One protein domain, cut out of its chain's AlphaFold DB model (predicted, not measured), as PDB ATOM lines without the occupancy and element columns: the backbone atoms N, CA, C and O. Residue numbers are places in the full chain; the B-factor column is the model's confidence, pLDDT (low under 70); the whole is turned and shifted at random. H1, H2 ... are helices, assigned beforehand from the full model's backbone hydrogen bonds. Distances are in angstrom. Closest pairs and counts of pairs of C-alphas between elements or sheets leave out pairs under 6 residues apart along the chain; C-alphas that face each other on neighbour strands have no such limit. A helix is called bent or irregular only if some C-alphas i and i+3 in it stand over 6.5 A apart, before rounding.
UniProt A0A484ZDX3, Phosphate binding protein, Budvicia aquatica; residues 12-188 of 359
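This is residues 12 to 188 of the 359 residues of the protein "Phosphate binding protein" of Budvicia aquatica (UniProt A0A484ZDX3). The bent helix H1 runs along one side of a body of helices with H7 in its middle: H2 and H3, one after the other, pack on H7, H4 packs on it too, and H8 packs on H4. H5 folds back along the far part of H4, and H6 packs on H1b and one end of H7. The printed part has 177 residues, of which 142 are in eight named helices, in order H1 to H8 along the chain; there is no named strand, and the class is all helix. The whole is compact, radius of gyration of the C-alphas 16.6 A, spanning 49 by 37 by 24 A.

H1, residues 12 to 39, was assigned as one helix by its hydrogen bonds but is bent: C-alphas 22 and 25 are 6.9 A apart. Its arms are H1a, residues 12 to 22, beginning at C-alpha 12 (181.297, 272.836, 178.978), and H1b, residues 25 to 39. H2 is residues 43 to 51, H3 54 to 64 and H5 104 to 111. H4, residues 71 to 95, 33.5 A, and H6, 113 to 125, are irregular: C-alphas 74 and 77 are 7.1 A apart, 114 and 117 8.2 A. H7 is residues 130 to 152, 32.4 A; H8, 163 to 187, 35.8 A, ends at C-alpha 187 (174.580, 247.410, 138.996).

H1a touches H4 at residues 73 to 81 alone, closest C-alphas Ser 18 and Pro 77, 4.8 A. H1b touches H2, C-alphas Ala 32 and Ala 50, 5.0 A. H3 touches H7, C-alphas Gly 58 and Gly 145, 4.3 A. H4 touches H7 at a shallow tilt of 17 degrees, opposite ways, C-alphas Leu 82 and Tyr 139, 6.2 A. H8 touches H4, C-alphas Leu 86 and Leu 173, 6.3 A. H4 and H5 form a helical hairpin. Every O i to N i+4 pair is within hydrogen-bond range in H1a, H2, H3, H5 and H8, against 9 of 11 in H1b, 17 of 21 in H4, 7 of 9 in H6 and 18 of 19 in H7.

The C-alphas farthest apart, Gly 154 and Leu 188, are 49.6 A apart. The printed part has no cut and no long link. Residues 187 to 188 are under 70 in pLDDT.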
ATOM      1  N   ARG A  12     181.701 271.673 179.769       90.62
ATOM      2  CA  ARG A  12     181.297 272.836 178.978       90.62
ATOM      3  C   ARG A  12     181.727 272.728 177.512       90.62
ATOM      4  O   ARG A  12     180.879 272.845 176.642       90.62
ATOM      5  N   TYR A  13     183.004 272.437 177.245       93.81
ATOM      6  CA  TYR A  13     183.507 272.282 175.874       93.81
ATOM      7  C   TYR A  13     182.778 271.169 175.120       93.81
ATOM      8  O   TYR A  13     182.434 271.343 173.953       93.81
ATOM      9  N   ILE A  14     182.556 270.029 175.779       93.94
ATOM     10  CA  ILE A  14     181.868 268.885 175.175       93.94
ATOM     11  C   ILE A  14     180.447 269.293 174.779       93.94
ATOM     12  O   ILE A  14     180.075 269.107 173.627       93.94
ATOM     13  N   ILE A  15     179.698 269.921 175.690       94.69
ATOM     14  CA  ILE A  15     178.326 270.387 175.435       94.69
ATOM     15  C   ILE A  15     178.298 271.423 174.303       94.69
ATOM     16  O   ILE A  15     177.549 271.259 173.345       94.69
ATOM     17  N   GLU A  16     179.135 272.461 174.371       95.56
ATOM     18  CA  GLU A  16     179.181 273.524 173.359       95.56
ATOM     19  C   GLU A  16     179.586 272.981 171.981       95.56
ATOM     20  O   GLU A  16     179.018 273.378 170.966       95.56
ATOM     21  N   THR A  17     180.538 272.045 171.927       96.75
ATOM     22  CA  THR A  17     180.990 271.446 170.663       96.75
ATOM     23  C   THR A  17     179.954 270.473 170.105       96.75
ATOM     24  O   THR A  17     179.761 270.447 168.894       96.75
ATOM     25  N   SER A  18     179.241 269.725 170.952       96.44
ATOM     26  CA  SER A  18     178.109 268.894 170.525       96.44
ATOM     27  C   SER A  18     176.964 269.741 169.969       96.44
ATOM     28  O   SER A  18     176.445 269.419 168.905       96.44
ATOM     29  N   LEU A  19     176.607 270.853 170.621       96.69
ATOM     30  CA  LEU A  19     175.599 271.790 170.107       96.69
ATOM     31  C   LEU A  19     176.041 272.424 168.784       96.69
ATOM     32  O   LEU A  19     175.258 272.498 167.838       96.69
ATOM     33  N   MET A  20     177.309 272.829 168.687       97.06
ATOM     34  CA  MET A  20     177.874 273.316 167.431       97.06
ATOM     35  C   MET A  20     177.797 272.238 166.342       97.06
ATOM     36  O   MET A  20     177.361 272.539 165.243       97.06
ATOM     37  N   ALA A  21     178.147 270.983 166.623       96.69
ATOM     38  CA  ALA A  21     178.134 269.924 165.616       96.69
ATOM     39  C   ALA A  21     176.715 269.499 165.186       96.69
ATOM     40  O   ALA A  21     176.487 269.250 164.004       96.69
ATOM     41  N   ILE A  22     175.759 269.421 166.114       95.62
ATOM     42  CA  ILE A  22     174.396 268.938 165.830       95.62
ATOM     43  C   ILE A  22     173.505 270.048 165.259       95.62
ATOM     44  O   ILE A  22     172.625 269.761 164.456       95.62
ATOM     45  N   VAL A  23     173.722 271.307 165.653       95.25
ATOM     46  CA  VAL A  23     172.848 272.434 165.281       95.25
ATOM     47  C   VAL A  23     173.608 273.507 164.508       95.25
ATOM     48  O   VAL A  23     173.198 273.892 163.417       95.25
ATOM     49  N   GLY A  24     174.739 273.974 165.039       96.44
ATOM     50  CA  GLY A  24     175.476 275.103 164.463       96.44
ATOM     51  C   GLY A  24     176.002 274.844 163.047       96.44
ATOM     52  O   GLY A  24     175.695 275.603 162.130       96.44
ATOM     53  N   LEU A  25     176.774 273.771 162.853       96.75
ATOM     54  CA  LEU A  25     177.366 273.429 161.560       96.75
ATOM     55  C   LEU A  25     176.295 273.132 160.501       96.75
ATOM     56  O   LEU A  25     176.407 273.711 159.421       96.75
ATOM     57  N   PRO A  26     175.246 272.324 160.764       95.88
ATOM     58  CA  PRO A  26     174.195 272.097 159.774       95.88
ATOM     59  C   PRO A  26     173.502 273.383 159.319       95.88
ATOM     60  O   PRO A  26     173.317 273.570 158.118       95.88
ATOM     61  N   ILE A  27     173.179 274.305 160.235       94.56
ATOM     62  CA  ILE A  27     172.579 275.602 159.877       94.56
ATOM     63  C   ILE A  27     173.535 276.419 159.004       94.56
ATOM     64  O   ILE A  27     173.142 276.912 157.949       94.56
ATOM     65  N   LEU A  28     174.798 276.543 159.419       95.00
ATOM     66  CA  LEU A  28     175.804 277.324 158.696       95.00
ATOM     67  C   LEU A  28     176.008 276.819 157.268       95.00
ATOM     68  O   LEU A  28     176.055 277.613 156.331       95.00
ATOM     69  N   MET A  29     176.115 275.502 157.108       95.06
ATOM     70  CA  MET A  29     176.296 274.898 155.797       95.06
ATOM     71  C   MET A  29     175.050 275.087 154.924       95.06
ATOM     72  O   MET A  29     175.192 275.411 153.753       95.06
ATOM     73  N   GLN A  30     173.835 274.960 155.471       91.56
ATOM     74  CA  GLN A  30     172.601 275.177 154.702       91.56
ATOM     75  C   GLN A  30     172.460 276.624 154.229       91.56
ATOM     76  O   GLN A  30     172.158 276.853 153.061       91.56
ATOM     77  N   VAL A  31     172.748 277.600 155.093       91.75
ATOM     78  CA  VAL A  31     172.767 279.019 154.699       91.75
ATOM     79  C   VAL A  31     173.799 279.264 153.593       91.75
ATOM     80  O   VAL A  31     173.512 279.988 152.642       91.75
ATOM     81  N   ALA A  32     174.974 278.633 153.678       92.25
ATOM     82  CA  ALA A  32     176.005 278.739 152.648       92.25
ATOM     83  C   ALA A  32     175.608 278.069 151.318       92.25
ATOM     84  O   ALA A  32     175.975 278.566 150.258       92.25
ATOM     85  N   VAL A  33     174.839 276.974 151.337       89.19
ATOM     86  CA  VAL A  33     174.321 276.360 150.101       89.19
ATOM     87  C   VAL A  33     173.402 277.337 149.369       89.19
ATOM     88  O   VAL A  33     173.594 277.558 148.177       89.19
ATOM     89  N   PHE A  34     172.472 277.996 150.069       83.62
ATOM     90  CA  PHE A  34     171.540 278.942 149.440       83.62
ATOM     91  C   PHE A  34     172.226 280.110 148.721       83.62
ATOM     92  O   PHE A  34     171.700 280.603 147.724       83.62
ATOM     93  N   THR A  35     173.391 280.553 149.198       84.25
ATOM     94  CA  THR A  35     174.152 281.616 148.530       84.25
ATOM     95  C   THR A  35     174.953 281.099 147.338       84.25
ATOM     96  O   THR A  35     175.051 281.794 146.331       84.25
ATOM     97  N   ILE A  36     175.503 279.883 147.421       84.06
ATOM     98  CA  ILE A  36     176.352 279.294 146.372       84.06
ATOM     99  C   ILE A  36     175.532 278.751 145.197       84.06
ATOM    100  O   ILE A  36     175.992 278.830 144.062       84.06
ATOM    101  N   VAL A  37     174.310 278.259 145.429       76.38
ATOM    102  CA  VAL A  37     173.418 277.758 144.361       76.38
ATOM    103  C   VAL A  37     173.087 278.848 143.325       76.38
ATOM    104  O   VAL A  37     172.837 278.550 142.163       76.38
ATOM    105  N   GLN A  38     173.205 280.132 143.681       77.56
ATOM    106  CA  GLN A  38     173.053 281.259 142.744       77.56
ATOM    107  C   GLN A  38     174.175 281.354 141.687       77.56
ATOM    108  O   GLN A  38     174.095 282.178 140.780       77.56
ATOM    109  N   LEU A  39     175.238 280.550 141.799       82.19
ATOM    110  CA  LEU A  39     176.425 280.602 140.937       82.19
ATOM    111  C   LEU A  39     176.370 279.633 139.738       82.19
ATOM    112  O   LEU A  39     177.401 279.404 139.108       82.19
ATOM    113  N   SER A  40     175.204 279.058 139.422       80.31
ATOM    114  CA  SER A  40     175.007 278.119 138.297       80.31
ATOM    115  C   SER A  40     175.955 276.905 138.312       80.31
ATOM    116  O   SER A  40     176.379 276.415 137.264       80.31
ATOM    117  N   LEU A  41     176.321 276.430 139.505       83.75
ATOM    118  CA  LEU A  41     177.100 275.204 139.702       83.75
ATOM    119  C   LEU A  41     176.170 273.985 139.764       83.75
ATOM    120  O   LEU A  41     174.968 274.130 139.957       83.75
ATOM    121  N   SER A  42     176.718 272.770 139.646       86.12
ATOM    122  CA  SER A  42     175.937 271.573 139.975       86.12
ATOM    123  C   SER A  42     175.639 271.525 141.474       86.12
ATOM    124  O   SER A  42     176.482 271.897 142.294       86.12
ATOM    125  N   GLU A  43     174.472 271.008 141.850       86.50
ATOM    126  CA  GLU A  43     174.013 271.061 143.247       86.50
ATOM    127  C   GLU A  43     174.866 270.225 144.197       86.50
ATOM    128  O   GLU A  43     175.102 270.607 145.350       86.50
ATOM    129  N   LEU A  44     175.435 269.138 143.682       87.75
ATOM    130  CA  LEU A  44     176.455 268.359 144.370       87.75
ATOM    131  C   LEU A  44     177.713 269.191 144.672       87.75
ATOM    132  O   LEU A  44     178.213 269.175 145.800       87.75
ATOM    133  N   LEU A  45     178.213 269.947 143.688       89.06
ATOM    134  CA  LEU A  45     179.404 270.783 143.844       89.06
ATOM    135  C   LEU A  45     179.128 271.981 144.760       89.06
ATOM    136  O   LEU A  45     179.937 272.270 145.644       89.06
ATOM    137  N   ALA A  46     177.978 272.638 144.599       90.50
ATOM    138  CA  ALA A  46     177.542 273.732 145.460       90.50
ATOM    139  C   ALA A  46     177.478 273.291 146.932       90.50
ATOM    140  O   ALA A  46     178.011 273.970 147.813       90.50
ATOM    141  N   SER A  47     176.923 272.103 147.193       90.19
ATOM    142  CA  SER A  47     176.827 271.512 148.535       90.19
ATOM    143  C   SER A  47     178.191 271.193 149.152       90.19
ATOM    144  O   SER A  47     178.429 271.467 150.335       90.19
ATOM    145  N   ALA A  48     179.121 270.658 148.356       91.88
ATOM    146  CA  ALA A  48     180.487 270.404 148.805       91.88
ATOM    147  C   ALA A  48     181.217 271.709 149.162       91.88
ATOM    148  O   ALA A  48     181.805 271.810 150.239       91.88
ATOM    149  N   LEU A  49     181.136 272.728 148.298       93.12
ATOM    150  CA  LEU A  49     181.776 274.029 148.512       93.12
ATOM    151  C   LEU A  49     181.205 274.761 149.729       93.12
ATOM    152  O   LEU A  49     181.970 275.275 150.545       93.12
ATOM    153  N   ALA A  50     179.883 274.748 149.901       92.88
ATOM    154  CA  ALA A  50     179.222 275.315 151.075       92.88
ATOM    155  C   ALA A  50     179.731 274.697 152.380       92.88
ATOM    156  O   ALA A  50     179.911 275.390 153.381       92.88
ATOM    157  N   SER A  51     180.031 273.399 152.361       95.44
ATOM    158  CA  SER A  51     180.514 272.663 153.530       95.44
ATOM    159  C   SER A  51     181.945 273.041 153.933       95.44
ATOM    160  O   SER A  51     182.307 272.919 155.108       95.44
ATOM    161  N   LEU A  52     182.756 273.579 153.012       96.00
ATOM    162  CA  LEU A  52     184.133 274.010 153.292       96.00
ATOM    163  C   LEU A  52     184.205 275.186 154.278       96.00
ATOM    164  O   LEU A  52     185.228 275.349 154.950       96.00
ATOM    165  N   ILE A  53     183.122 275.963 154.441       95.62
ATOM    166  CA  ILE A  53     183.043 277.067 155.418       95.62
ATOM    167  C   ILE A  53     183.293 276.595 156.856       95.62
ATOM    168  O   ILE A  53     183.724 277.361 157.716       95.62
ATOM    169  N   THR A  54     183.073 275.312 157.136       97.62
ATOM    170  CA  THR A  54     183.275 274.729 158.464       97.62
ATOM    171  C   THR A  54     184.752 274.625 158.859       97.62
ATOM    172  O   THR A  54     185.063 274.621 160.051       97.62
ATOM    173  N   LEU A  55     185.685 274.616 157.899       98.00
ATOM    174  CA  LEU A  55     187.125 274.556 158.162       98.00
ATOM    175  C   LEU A  55     187.645 275.790 158.920       98.00
ATOM    176  O   LEU A  55     188.223 275.616 160.002       98.00
ATOM    177  N   PRO A  56     187.453 277.038 158.435       97.56
ATOM    178  CA  PRO A  56     187.864 278.219 159.190       97.56
ATOM    179  C   PRO A  56     187.128 278.322 160.530       97.56
ATOM    180  O   PRO A  56     187.724 278.746 161.521       97.56
ATOM    181  N   ILE A  57     185.877 277.861 160.611       97.38
ATOM    182  CA  ILE A  57     185.115 277.835 161.866       97.38
ATOM    183  C   ILE A  57     185.753 276.867 162.867       97.38
ATOM    184  O   ILE A  57     185.942 277.242 164.020       97.38
ATOM    185  N   GLY A  58     186.173 275.672 162.442       97.38
ATOM    186  CA  GLY A  58     186.904 274.722 163.286       97.38
ATOM    187  C   GLY A  58     188.226 275.295 163.804       97.38
ATOM    188  O   GLY A  58     188.555 275.153 164.986       97.38
ATOM    189  N   TYR A  59     188.957 276.024 162.956       97.12
ATOM    190  CA  TYR A  59     190.174 276.733 163.363       97.12
ATOM    191  C   TYR A  59     189.893 277.811 164.423       97.12
ATOM    192  O   TYR A  59     190.569 277.874 165.455       97.12
ATOM    193  N   LEU A  60     188.867 278.639 164.213       96.69
ATOM    194  CA  LEU A  60     188.448 279.661 165.178       96.69
ATOM    195  C   LEU A  60     187.923 279.037 166.477       96.69
ATOM    196  O   LEU A  60     188.202 279.555 167.563       96.69
ATOM    197  N   TRP A  61     187.239 277.895 166.390       96.69
ATOM    198  CA  TRP A  61     186.773 277.125 167.542       96.69
ATOM    199  C   TRP A  61     187.945 276.654 168.402       96.69
ATOM    200  O   TRP A  61     187.899 276.778 169.628       96.69
ATOM    201  N   ALA A  62     189.030 276.193 167.769       94.56
ATOM    202  CA  ALA A  62     190.269 275.839 168.454       94.56
ATOM    203  C   ALA A  62     190.930 277.042 169.141       94.56
ATOM    204  O   ALA A  62     191.521 276.883 170.209       94.56
ATOM    205  N   LYS A  63     190.838 278.241 168.548       93.38
ATOM    206  CA  LYS A  63     191.391 279.482 169.113       93.38
ATOM    207  C   LYS A  63     190.611 279.948 170.340       93.38
ATOM    208  O   LYS A  63     191.225 280.203 171.374       93.38
ATOM    209  N   LYS A  64     189.283 280.017 170.232       92.44
ATOM    210  CA  LYS A  64     188.390 280.580 171.255       92.44
ATOM    211  C   LYS A  64     188.252 279.697 172.497       92.44
ATOM    212  O   LYS A  64     188.102 280.220 173.595       92.44
ATOM    213  N   ASN A  65     188.297 278.377 172.332       89.69
ATOM    214  CA  ASN A  65     187.966 277.448 173.409       89.69
ATOM    215  C   ASN A  65     189.197 276.851 174.100       89.69
ATOM    216  O   ASN A  65     190.240 276.594 173.486       89.69
ATOM    217  N   ASN A  66     189.044 276.549 175.389       88.31
ATOM    218  CA  ASN A  66     189.984 275.708 176.124       88.31
ATOM    219  C   ASN A  66     189.744 274.254 175.721       88.31
ATOM    220  O   ASN A  66     188.666 273.717 175.960       88.31
ATOM    221  N   LEU A  67     190.723 273.628 175.069       90.31
ATOM    222  CA  LEU A  67     190.548 272.310 174.464       90.31
ATOM    223  C   LEU A  67     190.931 271.200 175.449       90.31
ATOM    224  O   LEU A  67     191.998 271.281 176.058       90.31
ATOM    225  N   PRO A  68     190.128 270.130 175.577       90.25
ATOM    226  CA  PRO A  68     190.489 268.975 176.392       90.25
ATOM    227  C   PRO A  68     191.807 268.345 175.934       90.25
ATOM    228  O   PRO A  68     192.078 268.277 174.736       90.25
ATOM    229  N   SER A  69     192.607 267.826 176.864       87.25
ATOM    230  CA  SER A  69     193.864 267.114 176.567       87.25
ATOM    231  C   SER A  69     193.655 265.683 176.044       87.25
ATOM    232  O   SER A  69     194.608 265.064 175.567       87.25
ATOM    233  N   SER A  70     192.423 265.169 176.116       89.94
ATOM    234  CA  SER A  70     192.022 263.848 175.623       89.94
ATOM    235  C   SER A  70     191.415 263.912 174.226       89.94
ATOM    236  O   SER A  70     190.571 264.768 173.956       89.94
ATOM    237  N   PHE A  71     191.798 262.962 173.366       91.25
ATOM    238  CA  PHE A  71     191.241 262.792 172.022       91.25
ATOM    239  C   PHE A  71     189.714 262.689 172.044       91.25
ATOM    240  O   PHE A  71     189.044 263.411 171.309       91.25
ATOM    241  N   PHE A  72     189.165 261.843 172.920       91.06
ATOM    242  CA  PHE A  72     187.722 261.619 172.997       91.06
ATOM    243  C   PHE A  72     186.970 262.903 173.334       91.06
ATOM    244  O   PHE A  72     186.082 263.316 172.600       91.06
ATOM    245  N   ALA A  73     187.372 263.585 174.404       90.69
ATOM    246  CA  ALA A  73     186.712 264.819 174.808       90.69
ATOM    247  C   ALA A  73     186.846 265.930 173.751       90.69
ATOM    248  O   ALA A  73     185.976 266.793 173.677       90.69
ATOM    249  N   ARG A  74     187.917 265.916 172.945       92.62
ATOM    250  CA  ARG A  74     188.190 266.928 171.917       92.62
ATOM    251  C   ARG A  74     187.441 266.678 170.600       92.62
ATOM    252  O   ARG A  74     186.881 267.619 170.056       92.62
ATOM    253  N   TYR A  75     187.434 265.451 170.078       94.25
ATOM    254  CA  TYR A  75     186.948 265.166 168.716       94.25
ATOM    255  C   TYR A  75     185.644 264.380 168.655       94.25
ATOM    256  O   TYR A  75     184.900 264.522 167.688       94.25
ATOM    257  N   LEU A  76     185.333 263.574 169.670       93.31
ATOM    258  CA  LEU A  76     184.136 262.737 169.654       93.31
ATOM    259  C   LEU A  76     182.823 263.544 169.527       93.31
ATOM    260  O   LEU A  76     181.951 263.082 168.796       93.31
ATOM    261  N   PRO A  77     182.686 264.763 170.099       95.62
ATOM    262  CA  PRO A  77     181.514 265.616 169.865       95.62
ATOM    263  C   PRO A  77     181.231 265.939 168.389       95.62
ATOM    264  O   PRO A  77     180.085 266.189 168.038       95.62
ATOM    265  N   VAL A  78     182.262 265.930 167.535       96.50
ATOM    266  CA  VAL A  78     182.161 266.192 166.087       96.50
ATOM    267  C   VAL A  78     182.063 264.888 165.297       96.50
ATOM    268  O   VAL A  78     181.317 264.800 164.327       96.50
ATOM    269  N   LEU A  79     182.812 263.862 165.709       96.06
ATOM    270  CA  LEU A  79     182.855 262.583 165.000       96.06
ATOM    271  C   LEU A  79     181.604 261.728 165.234       96.06
ATOM    272  O   LEU A  79     181.256 260.958 164.349       96.06
ATOM    273  N   ILE A  80     180.912 261.860 166.372       96.00
ATOM    274  CA  ILE A  80     179.661 261.122 166.631       96.00
ATOM    275  C   ILE A  80     178.585 261.458 165.586       96.00
ATOM    276  O   ILE A  80     178.088 260.517 164.973       96.00
ATOM    277  N   PRO A  81     178.245 262.738 165.323       96.19
ATOM    278  CA  PRO A  81     177.301 263.082 164.259       96.19
ATOM    279  C   PRO A  81     177.710 262.551 162.880       96.19
ATOM    280  O   PRO A  81     176.873 262.011 162.165       96.19
ATOM    281  N   LEU A  82     179.001 262.619 162.531       96.25
ATOM    282  CA  LEU A  82     179.509 262.061 161.273       96.25
ATOM    283  C   LEU A  82     179.296 260.543 161.186       96.25
ATOM    284  O   LEU A  82     178.769 260.049 160.194       96.25
ATOM    285  N   ILE A  83     179.701 259.806 162.225       97.06
ATOM    286  CA  ILE A  83     179.532 258.349 162.300       97.06
ATOM    287  C   ILE A  83     178.047 257.988 162.226       97.06
ATOM    288  O   ILE A  83     177.688 257.054 161.519       97.06
ATOM    289  N   TYR A  84     177.184 258.744 162.907       96.88
ATOM    290  CA  TYR A  84     175.736 258.563 162.858       96.88
ATOM    291  C   TYR A  84     175.187 258.725 161.433       96.88
ATOM    292  O   TYR A  84     174.505 257.824 160.950       96.88
ATOM    293  N   CYS A  85     175.543 259.802 160.725       96.19
ATOM    294  CA  CYS A  85     175.132 260.008 159.332       96.19
ATOM    295  C   CYS A  85     175.618 258.878 158.411       96.19
ATOM    296  O   CYS A  85     174.840 258.375 157.604       96.19
ATOM    297  N   LEU A  86     176.879 258.450 158.550       96.75
ATOM    298  CA  LEU A  86     177.445 257.367 157.740       96.75
ATOM    299  C   LEU A  86     176.778 256.016 158.025       96.75
ATOM    300  O   LEU A  86     176.479 255.282 157.092       96.75
ATOM    301  N   LEU A  87     176.502 255.691 159.292       97.38
ATOM    302  CA  LEU A  87     175.804 254.455 159.660       97.38
ATOM    303  C   LEU A  87     174.382 254.422 159.108       97.38
ATOM    304  O   LEU A  87     173.967 253.405 158.556       97.38
ATOM    305  N   LEU A  88     173.646 255.529 159.237       96.88
ATOM    306  CA  LEU A  88     172.304 255.640 158.678       96.88
ATOM    307  C   LEU A  88     172.313 255.509 157.155       96.88
ATOM    308  O   LEU A  88     171.477 254.790 156.612       96.88
ATOM    309  N   TRP A  89     173.271 256.147 156.479       96.25
ATOM    310  CA  TRP A  89     173.440 256.017 155.034       96.25
ATOM    311  C   TRP A  89     173.726 254.567 154.642       96.25
ATOM    312  O   TRP A  89     173.036 254.005 153.796       96.25
ATOM    313  N   SER A  90     174.696 253.926 155.300       96.44
ATOM    314  CA  SER A  90     175.054 252.538 155.012       96.44
ATOM    315  C   SER A  90     173.894 251.573 155.244       96.44
ATOM    316  O   SER A  90     173.726 250.642 154.455       96.44
ATOM    317  N   LEU A  91     173.080 251.807 156.278       97.19
ATOM    318  CA  LEU A  91     171.876 251.029 156.554       97.19
ATOM    319  C   LEU A  91     170.794 251.259 155.491       97.19
ATOM    320  O   LEU A  91     170.208 250.293 155.010       97.19
ATOM    321  N   ALA A  92     170.556 252.511 155.091       95.88
ATOM    322  CA  ALA A  92     169.596 252.849 154.042       95.88
ATOM    323  C   ALA A  92     169.991 252.223 152.696       95.88
ATOM    324  O   ALA A  92     169.169 251.565 152.065       95.88
ATOM    325  N   MET A  93     171.267 252.322 152.316       93.75
ATOM    326  CA  MET A  93     171.821 251.669 151.126       93.75
ATOM    327  C   MET A  93     171.673 250.148 151.173       93.75
ATOM    328  O   MET A  93     171.360 249.536 150.156       93.75
ATOM    329  N   PHE A  94     171.879 249.530 152.339       93.44
ATOM    330  CA  PHE A  94     171.720 248.087 152.507       93.44
ATOM    331  C   PHE A  94     170.255 247.646 152.370       93.44
ATOM    332  O   PHE A  94     169.961 246.728 151.609       93.44
ATOM    333  N   ILE A  95     169.332 248.315 153.069       92.56
ATOM    334  CA  ILE A  95     167.895 247.995 153.040       92.56
ATOM    335  C   ILE A  95     167.308 248.264 151.652       92.56
ATOM    336  O   ILE A  95     166.622 247.409 151.099       92.56
ATOM    337  N   GLY A  96     167.599 249.436 151.086       87.62
ATOM    338  CA  GLY A  96     167.123 249.844 149.768       87.62
ATOM    339  C   GLY A  96     167.881 249.185 148.619       87.62
ATOM    340  O   GLY A  96     167.553 249.433 147.469       87.62
ATOM    341  N   LYS A  97     168.910 248.373 148.900       86.75
ATOM    342  CA  LYS A  97     169.778 247.741 147.890       86.75
ATOM    343  C   LYS A  97     170.339 248.742 146.861       86.75
ATOM    344  O   LYS A  97     170.545 248.393 145.706       86.75
ATOM    345  N   GLY A  98     170.574 249.985 147.287       85.06
ATOM    346  CA  GLY A  98     171.034 251.095 146.442       85.06
ATOM    347  C   GLY A  98     169.954 251.821 145.621       85.06
ATOM    348  O   GLY A  98     170.273 252.826 144.984       85.06
ATOM    349  N   ASP A  99     168.699 251.363 145.644       81.94
ATOM    350  CA  ASP A  99     167.577 251.997 144.946       81.94
ATOM    351  C   ASP A  99     167.072 253.226 145.716       81.94
ATOM    352  O   ASP A  99     166.383 253.115 146.730       81.94
ATOM    353  N   PHE A 100     167.400 254.413 145.206       85.44
ATOM    354  CA  PHE A 100     167.025 255.694 145.811       85.44
ATOM    355  C   PHE A 100     165.519 255.982 145.802       85.44
ATOM    356  O   PHE A 100     165.093 256.898 146.503       85.44
ATOM    357  N   THR A 101     164.710 255.213 145.065       81.19
ATOM    358  CA  THR A 101     163.243 255.329 145.092       81.19
ATOM    359  C   THR A 101     162.609 254.563 146.254       81.19
ATOM    360  O   THR A 101     161.441 254.769 146.582       81.19
ATOM    361  N   HIS A 102     163.376 253.699 146.926       84.25
ATOM    362  CA  HIS A 102     162.890 252.930 148.059       84.25
ATOM    363  C   HIS A 102     162.573 253.841 149.260       84.25
ATOM    364  O   HIS A 102     163.398 254.656 149.680       84.25
ATOM    365  N   SER A 103     161.421 253.628 149.906       87.19
ATOM    366  CA  SER A 103     160.917 254.471 151.010       87.19
ATOM    367  C   SER A 103     161.865 254.591 152.212       87.19
ATOM    368  O   SER A 103     161.792 255.552 152.974       87.19
ATOM    369  N   VAL A 104     162.816 253.661 152.378       93.12
ATOM    370  CA  VAL A 104     163.889 253.750 153.394       93.12
ATOM    371  C   VAL A 104     164.652 255.077 153.336       93.12
ATOM    372  O   VAL A 104     165.062 255.591 154.378       93.12
ATOM    373  N   PHE A 105     164.814 255.652 152.144       91.06
ATOM    374  CA  PHE A 105     165.531 256.907 151.969       91.06
ATOM    375  C   PHE A 105     164.740 258.115 152.486       91.06
ATOM    376  O   PHE A 105     165.346 259.069 152.971       91.06
ATOM    377  N   GLU A 106     163.407 258.045 152.517       89.06
ATOM    378  CA  GLU A 106     162.562 259.045 153.184       89.06
ATOM    379  C   GLU A 106     162.803 259.039 154.699       89.06
ATOM    380  O   GLU A 106     163.058 260.082 155.303       89.06
ATOM    381  N   TYR A 107     162.814 257.851 155.315       92.31
ATOM    382  CA  TYR A 107     163.120 257.705 156.742       92.31
ATOM    383  C   TYR A 107     164.546 258.147 157.068       92.31
ATOM    384  O   TYR A 107     164.769 258.825 158.069       92.31
ATOM    385  N   PHE A 108     165.513 257.800 156.216       94.44
ATOM    386  CA  PHE A 108     166.887 258.272 156.344       94.44
ATOM    387  C   PHE A 108     166.948 259.805 156.378       94.44
ATOM    388  O   PHE A 108     167.525 260.356 157.314       94.44
ATOM    389  N   MET A 109     166.298 260.486 155.426       92.12
ATOM    390  CA  MET A 109     166.258 261.952 155.354       92.12
ATOM    391  C   MET A 109     165.615 262.587 156.595       92.12
ATOM    392  O   MET A 109     166.109 263.597 157.098       92.12
ATOM    393  N   LEU A 110     164.570 261.968 157.153       91.00
ATOM    394  CA  LEU A 110     163.975 262.406 158.420       91.00
ATOM    395  C   LEU A 110     164.937 262.244 159.607       91.00
ATOM    396  O   LEU A 110     164.985 263.100 160.490       91.00
ATOM    397  N   LEU A 111     165.729 261.170 159.636       93.12
ATOM    398  CA  LEU A 111     166.676 260.889 160.721       93.12
ATOM    399  C   LEU A 111     167.932 261.772 160.685       93.12
ATOM    400  O   LEU A 111     168.582 261.936 161.722       93.12
ATOM    401  N   ILE A 112     168.250 262.379 159.537       92.19
ATOM    402  CA  ILE A 112     169.274 263.426 159.389       92.19
ATOM    403  C   ILE A 112     168.669 264.840 159.424       92.19
ATOM    404  O   ILE A 112     169.195 265.754 158.795       92.19
ATOM    405  N   PHE A 113     167.604 265.041 160.216       86.94
ATOM    406  CA  PHE A 113     166.824 266.283 160.332       86.94
ATOM    407  C   PHE A 113     167.621 267.607 160.340       86.94
ATOM    408  O   PHE A 113     167.172 268.563 159.705       86.94
ATOM    409  N   PRO A 114     168.804 267.728 160.987       91.69
ATOM    410  CA  PRO A 114     169.586 268.962 160.900       91.69
ATOM    411  C   PRO A 114     169.943 269.382 159.467       91.69
ATOM    412  O   PRO A 114     170.266 270.543 159.261       91.69
ATOM    413  N   PHE A 115     169.862 268.470 158.496       92.00
ATOM    414  CA  PHE A 115     170.123 268.650 157.068       92.00
ATOM    415  C   PHE A 115     168.839 268.599 156.212       92.00
ATOM    416  O   PHE A 115     168.887 268.251 155.031       92.00
ATOM    417  N   LEU A 116     167.670 268.933 156.773       87.56
ATOM    418  CA  LEU A 116     166.407 268.921 156.023       87.56
ATOM    419  C   LEU A 116     166.436 269.798 154.766       87.56
ATOM    420  O   LEU A 116     165.912 269.386 153.736       87.56
ATOM    421  N   GLY A 117     167.054 270.982 154.813       86.56
ATOM    422  CA  GLY A 117     167.107 271.882 153.660       86.56
ATOM    423  C   GLY A 117     167.821 271.255 152.463       86.56
ATOM    424  O   GLY A 117     167.342 271.348 151.336       86.56
ATOM    425  N   THR A 118     168.919 270.538 152.698       86.94
ATOM    426  CA  THR A 118     169.607 269.804 151.629       86.94
ATOM    427  C   THR A 118     168.941 268.490 151.272       86.94
ATOM    428  O   THR A 118     169.027 268.078 150.120       86.94
ATOM    429  N   SER A 119     168.210 267.876 152.201       89.81
ATOM    430  CA  SER A 119     167.337 266.738 151.891       89.81
ATOM    431  C   SER A 119     166.226 267.140 150.916       89.81
ATOM    432  O   SER A 119     165.966 266.418 149.960       89.81
ATOM    433  N   LEU A 120     165.636 268.331 151.071       88.25
ATOM    434  CA  LEU A 120     164.669 268.866 150.108       88.25
ATOM    435  C   LEU A 120     165.300 269.087 148.730       88.25
ATOM    436  O   LEU A 120     164.728 268.662 147.731       88.25
ATOM    437  N   ILE A 121     166.491 269.694 148.666       85.81
ATOM    438  CA  ILE A 121     167.218 269.861 147.395       85.81
ATOM    439  C   ILE A 121     167.466 268.497 146.744       85.81
ATOM    440  O   ILE A 121     167.210 268.331 145.554       85.81
ATOM    441  N   ALA A 122     167.908 267.504 147.516       88.25
ATOM    442  CA  ALA A 122     168.152 266.154 147.021       88.25
ATOM    443  C   ALA A 122     166.886 265.501 146.437       88.25
ATOM    444  O   ALA A 122     166.966 264.875 145.384       88.25
ATOM    445  N   ILE A 123     165.722 265.697 147.067       84.38
ATOM    446  CA  ILE A 123     164.429 265.210 146.561       84.38
ATOM    447  C   ILE A 123     164.068 265.889 145.237       84.38
ATOM    448  O   ILE A 123     163.767 265.207 144.262       84.38
ATOM    449  N   PHE A 124     164.120 267.223 145.173       82.06
ATOM    450  CA  PHE A 124     163.711 267.964 143.972       82.06
ATOM    451  C   PHE A 124     164.657 267.771 142.783       82.06
ATOM    452  O   PHE A 124     164.237 267.906 141.639       82.06
ATOM    453  N   THR A 125     165.926 267.467 143.047       78.06
ATOM    454  CA  THR A 125     166.955 267.278 142.010       78.06
ATOM    455  C   THR A 125     167.189 265.811 141.657       78.06
ATOM    456  O   THR A 125     167.919 265.525 140.712       78.06
ATOM    457  N   GLY A 126     166.645 264.873 142.441       79.00
ATOM    458  CA  GLY A 126     166.963 263.446 142.354       79.00
ATOM    459  C   GLY A 126     168.393 263.085 142.792       79.00
ATOM    460  O   GLY A 126     168.785 261.919 142.732       79.00
ATOM    461  N   GLN A 127     169.201 264.050 143.251       84.56
ATOM    462  CA  GLN A 127     170.603 263.836 143.619       84.56
ATOM    463  C   GLN A 127     170.755 263.465 145.099       84.56
ATOM    464  O   GLN A 127     171.250 264.244 145.917       84.56
ATOM    465  N   LEU A 128     170.379 262.233 145.454       89.38
ATOM    466  CA  LEU A 128     170.386 261.774 146.848       89.38
ATOM    467  C   LEU A 128     171.773 261.796 147.515       89.38
ATOM    468  O   LEU A 128     171.876 261.984 148.727       89.38
ATOM    469  N   TRP A 129     172.852 261.708 146.735       90.38
ATOM    470  CA  TRP A 129     174.234 261.816 147.221       90.38
ATOM    471  C   TRP A 129     174.532 263.117 147.977       90.38
ATOM    472  O   TRP A 129     175.391 263.130 148.862       90.38
ATOM    473  N   ILE A 130     173.797 264.198 147.694       90.50
ATOM    474  CA  ILE A 130     173.925 265.477 148.406       90.50
ATOM    475  C   ILE A 130     173.724 265.297 149.919       90.50
ATOM    476  O   ILE A 130     174.443 265.904 150.718       90.50
ATOM    477  N   THR A 131     172.795 264.423 150.317       92.50
ATOM    478  CA  THR A 131     172.415 264.206 151.721       92.50
ATOM    479  C   THR A 131     173.533 263.631 152.589       92.50
ATOM    480  O   THR A 131     173.556 263.888 153.792       92.50
ATOM    481  N   ILE A 132     174.481 262.895 151.996       93.19
ATOM    482  CA  ILE A 132     175.629 262.325 152.714       93.19
ATOM    483  C   ILE A 132     176.913 263.114 152.469       93.19
ATOM    484  O   ILE A 132     177.740 263.240 153.374       93.19
ATOM    485  N   LEU A 133     177.071 263.710 151.284       93.00
ATOM    486  CA  LEU A 133     178.260 264.486 150.939       93.00
ATOM    487  C   LEU A 133     178.426 265.707 151.849       93.00
ATOM    488  O   LEU A 133     179.525 265.979 152.330       93.00
ATOM    489  N   MET A 134     177.339 266.428 152.116       93.12
ATOM    490  CA  MET A 134     177.375 267.631 152.942       93.12
ATOM    491  C   MET A 134     177.804 267.358 154.399       93.12
ATOM    492  O   MET A 134     178.790 267.962 154.835       93.12
ATOM    493  N   PRO A 135     177.162 266.449 155.171       94.62
ATOM    494  CA  PRO A 135     177.634 266.123 156.517       94.62
ATOM    495  C   PRO A 135     179.060 265.567 156.500       94.62
ATOM    496  O   PRO A 135     179.863 265.920 157.365       94.62
ATOM    497  N   LEU A 136     179.407 264.751 155.500       95.06
ATOM    498  CA  LEU A 136     180.750 264.203 155.351       95.06
ATOM    499  C   LEU A 136     181.814 265.302 155.237       95.06
ATOM    500  O   LEU A 136     182.735 265.363 156.057       95.06
ATOM    501  N   VAL A 137     181.686 266.178 154.239       96.00
ATOM    502  CA  VAL A 137     182.646 267.262 153.998       96.00
ATOM    503  C   VAL A 137     182.650 268.221 155.184       96.00
ATOM    504  O   VAL A 137     183.717 268.554 155.695       96.00
ATOM    505  N   GLY A 138     181.478 268.607 155.688       96.62
ATOM    506  CA  GLY A 138     181.333 269.553 156.790       96.62
ATOM    507  C   GLY A 138     182.003 269.108 158.086       96.62
ATOM    508  O   GLY A 138     182.801 269.841 158.675       96.62
ATOM    509  N   TYR A 139     181.719 267.889 158.548       97.50
ATOM    510  CA  TYR A 139     182.295 267.401 159.800       97.50
ATOM    511  C   TYR A 139     183.797 267.131 159.686       97.50
ATOM    512  O   TYR A 139     184.543 267.450 160.619       97.50
ATOM    513  N   LEU A 140     184.267 266.608 158.546       96.44
ATOM    514  CA  LEU A 140     185.698 266.406 158.310       96.44
ATOM    515  C   LEU A 140     186.454 267.735 158.222       96.44
ATOM    516  O   LEU A 140     187.504 267.877 158.852       96.44
ATOM    517  N   CYS A 141     185.914 268.730 157.515       97.81
ATOM    518  CA  CYS A 141     186.498 270.065 157.423       97.81
ATOM    519  C   CYS A 141     186.558 270.758 158.785       97.81
ATOM    520  O   CYS A 141     187.605 271.308 159.137       97.81
ATOM    521  N   PHE A 142     185.498 270.680 159.595       98.25
ATOM    522  CA  PHE A 142     185.516 271.217 160.955       98.25
ATOM    523  C   PHE A 142     186.561 270.524 161.840       98.25
ATOM    524  O   PHE A 142     187.347 271.196 162.514       98.25
ATOM    525  N   ALA A 143     186.615 269.186 161.821       96.75
ATOM    526  CA  ALA A 143     187.594 268.410 162.583       96.75
ATOM    527  C   ALA A 143     189.039 268.721 162.150       96.75
ATOM    528  O   ALA A 143     189.926 268.867 163.000       96.75
ATOM    529  N   LEU A 144     189.269 268.887 160.845       96.50
ATOM    530  CA  LEU A 144     190.550 269.298 160.277       96.50
ATOM    531  C   LEU A 144     190.922 270.720 160.711       96.50
ATOM    532  O   LEU A 144     192.040 270.941 161.177       96.50
ATOM    533  N   GLY A 145     189.987 271.670 160.634       97.25
ATOM    534  CA  GLY A 145     190.173 273.037 161.120       97.25
ATOM    535  C   GLY A 145     190.554 273.074 162.601       97.25
ATOM    536  O   GLY A 145     191.522 273.737 162.984       97.25
ATOM    537  N   LEU A 146     189.861 272.279 163.424       95.88
ATOM    538  CA  LEU A 146     190.186 272.065 164.835       95.88
ATOM    539  C   LEU A 146     191.616 271.545 165.012       95.88
ATOM    540  O   LEU A 146     192.380 272.101 165.802       95.88
ATOM    541  N   ALA A 147     192.003 270.505 164.269       93.69
ATOM    542  CA  ALA A 147     193.343 269.927 164.330       93.69
ATOM    543  C   ALA A 147     194.433 270.934 163.928       93.69
ATOM    544  O   ALA A 147     195.407 271.105 164.668       93.69
ATOM    545  N   ILE A 148     194.244 271.668 162.827       95.25
ATOM    546  CA  ILE A 148     195.161 272.726 162.377       95.25
ATOM    547  C   ILE A 148     195.313 273.798 163.460       95.25
ATOM    548  O   ILE A 148     196.436 274.173 163.807       95.25
ATOM    549  N   GLY A 149     194.198 274.262 164.030       93.44
ATOM    550  CA  GLY A 149     194.200 275.260 165.096       93.44
ATOM    551  C   GLY A 149     194.920 274.771 166.349       93.44
ATOM    552  O   GLY A 149     195.747 275.492 166.900       93.44
ATOM    553  N   THR A 150     194.692 273.520 166.758       91.44
ATOM    554  CA  THR A 150     195.379 272.941 167.924       91.44
ATOM    555  C   THR A 150     196.893 272.895 167.743       91.44
ATOM    556  O   THR A 150     197.621 273.282 168.655       91.44
ATOM    557  N   LYS A 151     197.360 272.485 166.554       90.50
ATOM    558  CA  LYS A 151     198.786 272.378 166.230       90.50
ATOM    559  C   LYS A 151     199.450 273.754 166.192       90.50
ATOM    560  O   LYS A 151     200.497 273.929 166.804       90.50
ATOM    561  N   LYS A 152     198.834 274.737 165.523       91.56
ATOM    562  CA  LYS A 152     199.374 276.106 165.430       91.56
ATOM    563  C   LYS A 152     199.421 276.830 166.777       91.56
ATOM    564  O   LYS A 152     200.319 277.630 166.997       91.56
ATOM    565  N   LEU A 153     198.470 276.554 167.668       89.75
ATOM    566  CA  LEU A 153     198.378 277.189 168.988       89.75
ATOM    567  C   LEU A 153     199.159 276.442 170.083       89.75
ATOM    568  O   LEU A 153     199.031 276.797 171.251       89.75
ATOM    569  N   GLY A 154     199.902 275.379 169.746       86.75
ATOM    570  CA  GLY A 154     200.658 274.584 170.722       86.75
ATOM    571  C   GLY A 154     199.786 273.843 171.747       86.75
ATOM    572  O   GLY A 154     200.263 273.473 172.819       86.75
ATOM    573  N   LYS A 155     198.495 273.622 171.452       85.75
ATOM    574  CA  LYS A 155     197.544 272.958 172.362       85.75
ATOM    575  C   LYS A 155     197.708 271.437 172.292       85.75
ATOM    576  O   LYS A 155     196.943 270.742 171.609       85.75
ATOM    577  N   ASN A 156     198.702 270.928 173.017       80.50
ATOM    578  CA  ASN A 156     199.050 269.507 173.042       80.50
ATOM    579  C   ASN A 156     197.896 268.610 173.520       80.50
ATOM    580  O   ASN A 156     196.971 269.022 174.227       80.50
ATOM    581  N   MET A 157     197.928 267.365 173.055       84.62
ATOM    582  CA  MET A 157     196.979 266.316 173.405       84.62
ATOM    583  C   MET A 157     197.767 265.169 174.024       84.62
ATOM    584  O   MET A 157     198.520 264.488 173.332       84.62
ATOM    585  N   ASN A 158     197.602 264.981 175.328       82.00
ATOM    586  CA  ASN A 158     198.438 264.072 176.109       82.00
ATOM    587  C   ASN A 158     197.787 262.687 176.246       82.00
ATOM    588  O   ASN A 158     198.475 261.699 176.477       82.00
ATOM    589  N   VAL A 159     196.462 262.597 176.068       81.31
ATOM    590  CA  VAL A 159     195.712 261.336 176.148       81.31
ATOM    591  C   VAL A 159     195.146 260.992 174.773       81.31
ATOM    592  O   VAL A 159     194.132 261.534 174.337       81.31
ATOM    593  N   THR A 160     195.809 260.067 174.079       83.75
ATOM    594  CA  THR A 160     195.463 259.633 172.710       83.75
ATOM    595  C   THR A 160     194.856 258.229 172.644       83.75
ATOM    596  O   THR A 160     194.544 257.736 171.556       83.75
ATOM    597  N   ARG A 161     194.669 257.570 173.796       84.69
ATOM    598  CA  ARG A 161     194.080 256.227 173.892       84.69
ATOM    599  C   ARG A 161     192.711 256.203 173.207       84.69
ATOM    600  O   ARG A 161     191.890 257.080 173.448       84.69
ATOM    601  N   GLY A 162     192.481 255.203 172.355       80.62
ATOM    602  CA  GLY A 162     191.216 255.033 171.632       80.62
ATOM    603  C   GLY A 162     191.067 255.851 170.342       80.62
ATOM    604  O   GLY A 162     190.068 255.685 169.652       80.62
ATOM    605  N   ARG A 163     192.062 256.660 169.940       89.94
ATOM    606  CA  ARG A 163     192.013 257.370 168.644       89.94
ATOM    607  C   ARG A 163     191.984 256.427 167.438       89.94
ATOM    608  O   ARG A 163     191.239 256.658 166.498       89.94
ATOM    609  N   LEU A 164     192.798 255.369 167.473       91.75
ATOM    610  CA  LEU A 164     192.956 254.429 166.362       91.75
ATOM    611  C   LEU A 164     191.652 253.690 166.033       91.75
ATOM    612  O   LEU A 164     191.282 253.717 164.866       91.75
ATOM    613  N   PRO A 165     190.914 253.101 166.998       93.06
ATOM    614  CA  PRO A 165     189.647 252.450 166.676       93.06
ATOM    615  C   PRO A 165     188.582 253.431 166.167       93.06
ATOM    616  O   PRO A 165     187.842 253.078 165.259       93.06
ATOM    617  N   VAL A 166     188.522 254.670 166.679       93.00
ATOM    618  CA  VAL A 166     187.568 255.680 166.176       93.00
ATOM    619  C   VAL A 166     187.885 256.068 164.733       93.00
ATOM    620  O   VAL A 166     186.994 256.080 163.891       93.00
ATOM    621  N   LEU A 167     189.153 256.361 164.435       92.19
ATOM    622  CA  LEU A 167     189.575 256.688 163.073       92.19
ATOM    623  C   LEU A 167     189.400 255.490 162.135       92.19
ATOM    624  O   LEU A 167     188.927 255.674 161.021       92.19
ATOM    625  N   GLY A 168     189.701 254.276 162.604       95.31
ATOM    626  CA  GLY A 168     189.472 253.037 161.865       95.31
ATOM    627  C   GLY A 168     187.999 252.818 161.527       95.31
ATOM    628  O   GLY A 168     187.693 252.494 160.385       95.31
ATOM    629  N   LEU A 169     187.083 253.070 162.471       95.69
ATOM    630  CA  LEU A 169     185.640 253.007 162.225       95.69
ATOM    631  C   LEU A 169     185.199 254.043 161.183       95.69
ATOM    632  O   LEU A 169     184.504 253.685 160.238       95.69
ATOM    633  N   CYS A 170     185.627 255.303 161.317       94.25
ATOM    634  CA  CYS A 170     185.326 256.329 160.316       94.25
ATOM    635  C   CYS A 170     185.838 255.913 158.932       94.25
ATOM    636  O   CYS A 170     185.081 255.940 157.971       94.25
ATOM    637  N   SER A 171     187.099 255.482 158.828       94.44
ATOM    638  CA  SER A 171     187.683 255.021 157.567       94.44
ATOM    639  C   SER A 171     186.925 253.832 156.976       94.44
ATOM    640  O   SER A 171     186.644 253.843 155.782       94.44
ATOM    641  N   ALA A 172     186.540 252.847 157.791       97.50
ATOM    642  CA  ALA A 172     185.763 251.697 157.338       97.50
ATOM    643  C   ALA A 172     184.393 252.113 156.779       97.50
ATOM    644  O   ALA A 172     184.003 251.641 155.715       97.50
ATOM    645  N   LEU A 173     183.692 253.036 157.444       97.19
ATOM    646  CA  LEU A 173     182.401 253.548 156.975       97.19
ATOM    647  C   LEU A 173     182.522 254.379 155.690       97.19
ATOM    648  O   LEU A 173     181.647 254.307 154.828       97.19
ATOM    649  N   LEU A 174     183.609 255.137 155.525       94.62
ATOM    650  CA  LEU A 174     183.885 255.868 154.285       94.62
ATOM    651  C   LEU A 174     184.172 254.924 153.120       94.62
ATOM    652  O   LEU A 174     183.630 255.119 152.036       94.62
ATOM    653  N   ILE A 175     184.982 253.888 153.353       96.62
ATOM    654  CA  ILE A 175     185.251 252.849 152.355       96.62
ATOM    655  C   ILE A 175     183.946 252.138 151.988       96.62
ATOM    656  O   ILE A 175     183.651 252.001 150.808       96.62
ATOM    657  N   LEU A 176     183.129 251.761 152.977       96.56
ATOM    658  CA  LEU A 176     181.825 251.142 152.740       96.56
ATOM    659  C   LEU A 176     180.913 252.042 151.899       96.56
ATOM    660  O   LEU A 176     180.331 251.574 150.928       96.56
ATOM    661  N   THR A 177     180.832 253.333 152.230       94.38
ATOM    662  CA  THR A 177     180.042 254.315 151.470       94.38
ATOM    663  C   THR A 177     180.524 254.415 150.020       94.38
ATOM    664  O   THR A 177     179.708 254.414 149.101       94.38
ATOM    665  N   ALA A 178     181.843 254.439 149.798       92.81
ATOM    666  CA  ALA A 178     182.428 254.456 148.459       92.81
ATOM    667  C   ALA A 178     182.140 253.161 147.682       92.81
ATOM    668  O   ALA A 178     181.756 253.223 146.517       92.81
ATOM    669  N   CYS A 179     182.256 251.994 148.323       93.50
ATOM    670  CA  CYS A 179     181.915 250.703 147.721       93.50
ATOM    671  C   CYS A 179     180.426 250.611 147.365       93.50
ATOM    672  O   CYS A 179     180.097 250.163 146.273       93.50
ATOM    673  N   GLN A 180     179.533 251.069 148.247       92.62
ATOM    674  CA  GLN A 180     178.093 251.130 147.983       92.62
ATOM    675  C   GLN A 180     177.773 252.072 146.817       92.62
ATOM    676  O   GLN A 180     176.898 251.770 146.011       92.62
ATOM    677  N   GLY A 181     178.499 253.190 146.703       89.25
ATOM    678  CA  GLY A 181     178.379 254.092 145.562       89.25
ATOM    679  C   GLY A 181     178.832 253.457 144.258       89.25
ATOM    680  O   GLY A 181     178.090 253.487 143.283       89.25
ATOM    681  N   TYR A 182     179.997 252.811 144.263       87.38
ATOM    682  CA  TYR A 182     180.494 252.077 143.104       87.38
ATOM    683  C   TYR A 182     179.519 250.979 142.668       87.38
ATOM    684  O   TYR A 182     179.129 250.950 141.510       87.38
ATOM    685  N   GLN A 183     179.067 250.134 143.602       85.44
ATOM    686  CA  GLN A 183     178.131 249.045 143.324       85.44
ATOM    687  C   GLN A 183     176.806 249.554 142.750       85.44
ATOM    688  O   GLN A 183     176.259 248.946 141.836       85.44
ATOM    689  N   ARG A 184     176.281 250.668 143.275       85.12
ATOM    690  CA  ARG A 184     175.074 251.293 142.730       85.12
ATOM    691  C   ARG A 184     175.290 251.714 141.277       85.12
ATOM    692  O   ARG A 184     174.471 251.364 140.440       85.12
ATOM    693  N   GLU A 185     176.356 252.458 140.992       77.94
ATOM    694  CA  GLU A 185     176.618 252.961 139.636       77.94
ATOM    695  C   GLU A 185     176.882 251.840 138.625       77.94
ATOM    696  O   GLU A 185     176.604 252.008 137.443       77.94
ATOM    697  N   THR A 186     177.402 250.693 139.069       73.25
ATOM    698  CA  THR A 186     177.688 249.567 138.175       73.25
ATOM    699  C   THR A 186     176.537 248.570 138.029       73.25
ATOM    700  O   THR A 186     176.495 247.864 137.027       73.25
ATOM    701  N   HIS A 187     175.626 248.451 139.005       69.69
ATOM    702  CA  HIS A 187     174.580 247.410 138.996       69.69
ATOM    703  C   HIS A 187     173.154 247.953 138.851       69.69
ATOM    704  O   HIS A 187     172.277 247.216 138.404       69.69
ATOM    705  N   LEU A 188     172.883 249.202 139.239       67.25
ATOM    706  CA  LEU A 188     171.548 249.782 139.099       67.25
ATOM    707  C   LEU A 188     171.467 250.585 137.805       67.25
ATOM    708  O   LEU A 188     172.318 251.427 137.535       67.25
TER     709      LEU A 188